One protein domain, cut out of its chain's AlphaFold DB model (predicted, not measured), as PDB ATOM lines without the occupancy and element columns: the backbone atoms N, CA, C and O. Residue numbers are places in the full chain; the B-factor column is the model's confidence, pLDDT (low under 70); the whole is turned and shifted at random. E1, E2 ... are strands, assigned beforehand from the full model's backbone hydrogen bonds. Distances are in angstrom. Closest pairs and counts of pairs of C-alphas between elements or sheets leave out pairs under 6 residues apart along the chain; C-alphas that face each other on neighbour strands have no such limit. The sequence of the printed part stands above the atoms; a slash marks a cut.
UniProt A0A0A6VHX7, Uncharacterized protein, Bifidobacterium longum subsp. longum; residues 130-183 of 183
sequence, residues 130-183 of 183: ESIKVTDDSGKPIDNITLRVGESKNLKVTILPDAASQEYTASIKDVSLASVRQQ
ATOM      1  N   GLU A 130      18.223 -38.726 -38.610       90.25
ATOM      2  CA  GLU A 130      18.564 -37.309 -38.445       90.25
ATOM      3  C   GLU A 130      20.015 -37.115 -38.002       90.25
ATOM      4  O   GLU A 130      20.682 -36.174 -38.430       90.25
ATOM      5  N   SER A 131      20.530 -38.004 -37.151       91.81
ATOM      6  CA  SER A 131      21.929 -37.970 -36.715       91.81
ATOM      7  C   SER A 131      22.440 -39.351 -36.320       91.81
ATOM      8  O   SER A 131      21.670 -40.291 -36.131       91.81
ATOM      9  N   ILE A 132      23.762 -39.473 -36.205       94.12
ATOM     10  CA  ILE A 132      24.441 -40.695 -35.782       94.12
ATOM     11  C   ILE A 132      25.298 -40.360 -34.567       94.12
ATOM     12  O   ILE A 132      26.067 -39.399 -34.584       94.12
ATOM     13  N   LYS A 133      25.187 -41.175 -33.522       94.06
ATOM     14  CA  LYS A 133      26.015 -41.105 -32.324       94.06
ATOM     15  C   LYS A 133      26.881 -42.356 -32.239       94.06
ATOM     16  O   LYS A 133      26.374 -43.469 -32.345       94.06
ATOM     17  N   VAL A 134      28.178 -42.169 -32.011       94.88
ATOM     18  CA  VAL A 134      29.130 -43.260 -31.774       94.88
ATOM     19  C   VAL A 134      29.653 -43.149 -30.348       94.88
ATOM     20  O   VAL A 134      30.085 -42.077 -29.920       94.88
ATOM     21  N   THR A 135      29.579 -44.244 -29.600       95.50
ATOM     22  CA  THR A 135      29.992 -44.308 -28.190       95.50
ATOM     23  C   THR A 135      30.840 -45.542 -27.900       95.50
ATOM     24  O   THR A 135      30.806 -46.500 -28.671       95.50
ATOM     25  N   ASP A 136      31.609 -45.526 -26.808       93.56
ATOM     26  CA  ASP A 136      32.198 -46.753 -26.247       93.56
ATOM     27  C   ASP A 136      31.171 -47.557 -25.432       93.56
ATOM     28  O   ASP A 136      30.031 -47.135 -25.230       93.56
ATOM     29  N   ASP A 137      31.609 -48.705 -24.911       90.81
ATOM     30  CA  ASP A 137      30.836 -49.576 -24.018       90.81
ATOM     31  C   ASP A 137      30.356 -48.867 -22.735       90.81
ATOM     32  O   ASP A 137      29.408 -49.320 -22.097       90.81
ATOM     33  N   SER A 138      30.971 -47.737 -22.357       90.50
ATOM     34  CA  SER A 138      30.551 -46.911 -21.214       90.50
ATOM     35  C   SER A 138      29.540 -45.820 -21.598       90.50
ATOM     36  O   SER A 138      29.108 -45.049 -20.741       90.50
ATOM     37  N   GLY A 139      29.157 -45.724 -22.876       90.19
ATOM     38  CA  GLY A 139      28.235 -44.713 -23.395       90.19
ATOM     39  C   GLY A 139      28.870 -43.340 -23.634       90.19
ATOM     40  O   GLY A 139      28.150 -42.375 -23.921       90.19
ATOM     41  N   LYS A 140      30.202 -43.220 -23.541       91.88
ATOM     42  CA  LYS A 140      30.908 -41.958 -23.778       91.88
ATOM     43  C   LYS A 140      31.043 -41.703 -25.286       91.88
ATOM     44  O   LYS A 140      31.443 -42.623 -25.999       91.88
ATOM     45  N   PRO A 141      30.745 -40.487 -25.788       94.06
ATOM     46  CA  PRO A 141      30.951 -40.134 -27.194       94.06
ATOM     47  C   PRO A 141      32.403 -40.336 -27.642       94.06
ATOM     48  O   PRO A 141      33.332 -40.047 -26.883       94.06
ATOM     49  N   ILE A 142      32.584 -40.820 -28.872       92.81
ATOM     50  CA  ILE A 142      33.898 -41.039 -29.485       92.81
ATOM     51  C   ILE A 142      34.005 -40.236 -30.777       92.81
ATOM     52  O   ILE A 142      33.321 -40.542 -31.750       92.81
ATOM     53  N   ASP A 143      34.946 -39.294 -30.804       91.06
ATOM     54  CA  ASP A 143      35.307 -38.551 -32.017       91.06
ATOM     55  C   ASP A 143      36.526 -39.161 -32.733       91.06
ATOM     56  O   ASP A 143      36.652 -39.081 -33.952       91.06
ATOM     57  N   ASN A 144      37.444 -39.778 -31.980       91.44
ATOM     58  CA  ASN A 144      38.637 -40.439 -32.506       91.44
ATOM     59  C   ASN A 144      39.017 -41.675 -31.680       91.44
ATOM     60  O   ASN A 144      38.632 -41.820 -30.517       91.44
ATOM     61  N   ILE A 145      39.767 -42.581 -32.305       90.81
ATOM     62  CA  ILE A 145      40.208 -43.842 -31.714       90.81
ATOM     63  C   ILE A 145      41.711 -43.979 -31.933       90.81
ATOM     64  O   ILE A 145      42.190 -43.875 -33.060       90.81
ATOM     65  N   THR A 146      42.426 -44.289 -30.857       92.31
ATOM     66  CA  THR A 146      43.840 -44.666 -30.886       92.31
ATOM     67  C   THR A 146      43.958 -46.067 -30.307       92.31
ATOM     68  O   THR A 146      43.504 -46.298 -29.188       92.31
ATOM     69  N   LEU A 147      44.547 -46.986 -31.070       92.12
ATOM     70  CA  LEU A 147      44.774 -48.379 -30.681       92.12
ATOM     71  C   LEU A 147      46.239 -48.736 -30.910       92.12
ATOM     72  O   LEU A 147      46.855 -48.286 -31.881       92.12
ATOM     73  N   ARG A 148      46.792 -49.562 -30.029       94.56
ATOM     74  CA  ARG A 148      48.071 -50.240 -30.251       94.56
ATOM     75  C   ARG A 148      47.859 -51.493 -31.099       94.56
ATOM     76  O   ARG A 148      46.748 -51.997 -31.241       94.56
ATOM     77  N   VAL A 149      48.947 -52.021 -31.656       94.00
ATOM     78  CA  VAL A 149      48.905 -53.269 -32.432       94.00
ATOM     79  C   VAL A 149      48.348 -54.400 -31.563       94.00
ATOM     80  O   VAL A 149      48.841 -54.639 -30.463       94.00
ATOM     81  N   GLY A 150      47.323 -55.088 -32.071       93.94
ATOM     82  CA  GLY A 150      46.626 -56.170 -31.373       93.94
ATOM     83  C   GLY A 150      45.464 -55.719 -30.479       93.94
ATOM     84  O   GLY A 150      44.708 -56.572 -30.021       93.94
ATOM     85  N   GLU A 151      45.279 -54.414 -30.254       94.88
ATOM     86  CA  GLU A 151      44.123 -53.904 -29.516       94.88
ATOM     87  C   GLU A 151      42.872 -53.843 -30.396       94.88
ATOM     88  O   GLU A 151      42.924 -53.652 -31.612       94.88
ATOM     89  N   SER A 152      41.718 -53.975 -29.748       93.31
ATOM     90  CA  SER A 152      40.410 -53.771 -30.360       93.31
ATOM     91  C   SER A 152      39.550 -52.921 -29.436       93.31
ATOM     92  O   SER A 152      39.755 -52.898 -28.221       93.31
ATOM     93  N   LYS A 153      38.600 -52.193 -30.020       92.50
ATOM     94  CA  LYS A 153      37.637 -51.393 -29.270       92.50
ATOM     95  C   LYS A 153      36.254 -51.588 -29.862       92.50
ATOM     96  O   LYS A 153      36.071 -51.423 -31.066       92.50
ATOM     97  N   ASN A 154      35.300 -51.910 -28.998       93.56
ATOM     98  CA  ASN A 154      33.897 -51.970 -29.367       93.56
ATOM     99  C   ASN A 154      33.334 -50.556 -29.469       93.56
ATOM    100  O   ASN A 154      33.671 -49.667 -28.678       93.56
ATOM    101  N   LEU A 155      32.486 -50.358 -30.471       93.38
ATOM    102  CA  LEU A 155      31.798 -49.104 -30.718       93.38
ATOM    103  C   LEU A 155      30.314 -49.393 -30.798       93.38
ATOM    104  O   LEU A 155      29.882 -50.279 -31.537       93.38
ATOM    105  N   LYS A 156      29.533 -48.597 -30.082       93.81
ATOM    106  CA  LYS A 156      28.086 -48.596 -30.194       93.81
ATOM    107  C   LYS A 156      27.663 -47.440 -31.084       93.81
ATOM    108  O   LYS A 156      27.894 -46.277 -30.743       93.81
ATOM    109  N   VAL A 157      27.049 -47.779 -32.211       94.25
ATOM    110  CA  VAL A 157      26.428 -46.829 -33.135       94.25
ATOM    111  C   VAL A 157      24.945 -46.734 -32.795       94.25
ATOM    112  O   VAL A 157      24.281 -47.743 -32.572       94.25
ATOM    113  N   THR A 158      24.425 -45.517 -32.714       93.94
ATOM    114  CA  THR A 158      22.998 -45.253 -32.515       93.94
ATOM    115  C   THR A 158      22.559 -44.198 -33.511       93.94
ATOM    116  O   THR A 158      23.177 -43.136 -33.602       93.94
ATOM    117  N   ILE A 159      21.516 -44.503 -34.271       93.88
ATOM    118  CA  ILE A 159      20.910 -43.592 -35.237       93.88
ATOM    119  C   ILE A 159      19.716 -42.935 -34.555       93.88
ATOM    120  O   ILE A 159      18.853 -43.620 -34.013       93.88
ATOM    121  N   LEU A 160      19.669 -41.607 -34.573       91.06
ATOM    122  CA  LEU A 160      18.579 -40.845 -33.974       91.06
ATOM    123  C   LEU A 160      17.605 -40.346 -35.053       91.06
ATOM    124  O   LEU A 160      18.062 -39.978 -36.138       91.06
ATOM    125  N   PRO A 161      16.293 -40.277 -34.755       89.25
ATOM    126  CA  PRO A 161      15.664 -40.767 -33.523       89.25
ATOM    127  C   PRO A 161      15.713 -42.303 -33.427       89.25
ATOM    128  O   PRO A 161      15.767 -42.972 -34.451       89.25
ATOM    129  N   ASP A 162      15.632 -42.867 -32.215       86.62
ATOM    130  CA  ASP A 162      15.689 -44.329 -31.983       86.62
ATOM    131  C   ASP A 162      14.625 -45.118 -32.770       86.62
ATOM    132  O   ASP A 162      14.771 -46.309 -33.029       86.62
ATOM    133  N   ALA A 163      13.544 -44.444 -33.169       84.06
ATOM    134  CA  ALA A 163      12.479 -45.001 -33.996       84.06
ATOM    135  C   ALA A 163      12.815 -45.057 -35.505       84.06
ATOM    136  O   ALA A 163      12.032 -45.602 -36.286       84.06
ATOM    137  N   ALA A 164      13.936 -44.475 -35.939       87.06
ATOM    138  CA  ALA A 164      14.464 -44.624 -37.291       87.06
ATOM    139  C   ALA A 164      15.153 -45.984 -37.463       87.06
ATOM    140  O   ALA A 164      15.470 -46.674 -36.491       87.06
ATOM    141  N   SER A 165      15.398 -46.370 -38.720       86.00
ATOM    142  CA  SER A 165      16.179 -47.577 -39.007       86.00
ATOM    143  C   SER A 165      17.558 -47.470 -38.360       86.00
ATOM    144  O   SER A 165      18.271 -46.494 -38.583       86.00
ATOM    145  N   GLN A 166      17.924 -48.489 -37.583       91.31
ATOM    146  CA  GLN A 166      19.242 -48.610 -36.957       91.31
ATOM    147  C   GLN A 166      20.247 -49.330 -37.869       91.31
ATOM    148  O   GLN A 166      21.353 -49.646 -37.442       91.31
ATOM    149  N   GLU A 167      19.873 -49.618 -39.118       91.00
ATOM    150  CA  GLU A 167      20.785 -50.200 -40.096       91.00
ATOM    151  C   GLU A 167      21.869 -49.190 -40.483       91.00
ATOM    152  O   GLU A 167      21.595 -48.054 -40.872       91.00
ATOM    153  N   TYR A 168      23.121 -49.628 -40.404       92.56
ATOM    154  CA  TYR A 168      24.285 -48.870 -40.847       92.56
ATOM    155  C   TYR A 168      25.302 -49.809 -41.480       92.56
ATOM    156  O   TYR A 168      25.280 -51.014 -41.240       92.56
ATOM    157  N   THR A 169      26.235 -49.236 -42.233       91.62
ATOM    158  CA  THR A 169      27.416 -49.942 -42.731       91.62
ATOM    159  C   THR A 169      28.651 -49.258 -42.173       91.62
ATOM    160  O   THR A 169      28.801 -48.044 -42.303       91.62
ATOM    161  N   ALA A 170      29.548 -50.031 -41.564       91.31
ATOM    162  CA  ALA A 170      30.848 -49.539 -41.126       91.31
ATOM    163  C   ALA A 170      31.931 -49.923 -42.141       91.31
ATOM    164  O   ALA A 170      31.994 -51.063 -42.600       91.31
ATOM    165  N   SER A 171      32.809 -48.980 -42.474       91.69
ATOM    166  CA  SER A 171      33.923 -49.201 -43.399       91.69
ATOM    167  C   SER A 171      35.190 -48.533 -42.889       91.69
ATOM    168  O   SER A 171      35.127 -47.450 -42.307       91.69
ATOM    169  N   ILE A 172      36.340 -49.140 -43.172       92.06
ATOM    170  CA  ILE A 172      37.654 -48.548 -42.929       92.06
ATOM    171  C   ILE A 172      38.345 -48.260 -44.260       92.06
ATOM    172  O   ILE A 172      38.258 -49.052 -45.195       92.06
ATOM    173  N   LYS A 173      39.018 -47.109 -44.351       93.12
ATOM    174  CA  LYS A 173      39.698 -46.683 -45.579       93.12
ATOM    175  C   LYS A 173      40.931 -47.536 -45.889       93.12
ATOM    176  O   LYS A 173      41.132 -47.903 -47.039       93.12
ATOM    177  N   ASP A 174      41.745 -47.830 -44.877       92.94
ATOM    178  CA  ASP A 174      42.971 -48.617 -45.027       92.94
ATOM    179  C   ASP A 174      42.836 -49.969 -44.322       92.94
ATOM    180  O   ASP A 174      43.113 -50.120 -43.130       92.94
ATOM    181  N   VAL A 175      42.369 -50.957 -45.084       92.62
ATOM    182  CA  VAL A 175      42.155 -52.333 -44.611       92.62
ATOM    183  C   VAL A 175      43.458 -53.106 -44.378       92.62
ATOM    184  O   VAL A 175      43.420 -54.193 -43.806       92.62
ATOM    185  N   SER A 176      44.607 -52.576 -44.818       92.94
ATOM    186  CA  SER A 176      45.909 -53.211 -44.575       92.94
ATOM    187  C   SER A 176      46.412 -52.983 -43.148       92.94
ATOM    188  O   SER A 176      47.194 -53.782 -42.636       92.94
ATOM    189  N   LEU A 177      45.932 -51.918 -42.495       90.88
ATOM    190  CA  LEU A 177      46.352 -51.510 -41.153       90.88
ATOM    191  C   LEU A 177      45.387 -51.964 -40.056       90.88
ATOM    192  O   LEU A 177      45.812 -52.247 -38.937       90.88
ATOM    193  N   ALA A 178      44.091 -52.013 -40.351       92.44
ATOM    194  CA  ALA A 178      43.073 -52.410 -39.390       92.44
ATOM    195  C   ALA A 178      41.847 -53.004 -40.090       92.44
ATOM    196  O   ALA A 178      41.667 -52.891 -41.300       92.44
ATOM    197  N   SER A 179      40.981 -53.640 -39.305       92.25
ATOM    198  CA  SER A 179      39.724 -54.208 -39.793       92.25
ATOM    199  C   SER A 179      38.555 -53.712 -38.954       92.25
ATOM    200  O   SER A 179      38.717 -53.393 -37.777       92.25
ATOM    201  N   VAL A 180      37.375 -53.655 -39.567       93.75
ATOM    202  CA  VAL A 180      36.111 -53.375 -38.888       93.75
ATOM    203  C   VAL A 180      35.172 -54.551 -39.105       93.75
ATOM    204  O   VAL A 180      35.115 -55.118 -40.197       93.75
ATOM    205  N   ARG A 181      34.463 -54.949 -38.050       89.69
ATOM    206  CA  ARG A 181      33.445 -55.998 -38.097       89.69
ATOM    207  C   ARG A 181      32.190 -55.457 -37.436       89.69
ATOM    208  O   ARG A 181      32.253 -54.984 -36.307       89.69
ATOM    209  N   GLN A 182      31.083 -55.509 -38.161       85.94
ATOM    210  CA  GLN A 182      29.764 -55.240 -37.608       85.94
ATOM    211  C   GLN A 182      29.249 -56.532 -36.974       85.94
ATOM    212  O   GLN A 182      29.372 -57.598 -37.585       85.94
ATOM    213  N   GLN A 183      28.754 -56.436 -35.745       68.62
ATOM    214  CA  GLN A 183      28.145 -57.533 -34.994       68.62
ATOM    215  C   GLN A 183      26.688 -57.213 -34.698       68.62
ATOM    216  O   GLN A 183      26.379 -56.006 -34.572       68.62
TER     217      GLN A 183
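What this domain is: This is residues 130 to 183 of the 183 residues of an uncharacterized protein of Bifidobacterium longum subsp. longum (UniProt A0A0A6VHX7). With little regular structure, this is a short two-stranded ribbon, E1 and E2, whose long link, residues 136 to 155, reaches out to one end and returns, while the tail, residues 161 to 183, runs lengthwise along the domain and folds back. The 54 printed residues hold two named strands, E1 then E2, antiparallel, and no named helix; the class is all strand, with 10 residues in named elements. The whole is elongated, 37 by 22 by 18 A, and only just loose, close to compact, with a radius of gyration of the C-alphas of 12.5 A.

Where its parts are: Find C-alpha 131 at (21.929, -37.970, -36.715); from there E1, residues 131 to 135, runs 13.3 A. E2, residues 156 to 160, runs 12.8 A to C-alpha 160 at (18.579, -40.845, -33.974).

How they stand to each other: E1 and E2 form a hairpin, antiparallel at 158 degrees. Look at N 133 and O 158, 2.8 A apart, within hydrogen-bond range.

The domain as a whole: The C-alphas of Val 149 and Ala 163, the two farthest apart, are 37.4 A apart. The printed part has no cut; the E1 to E2 link is long. Residue 183 alone has pLDDT under 70.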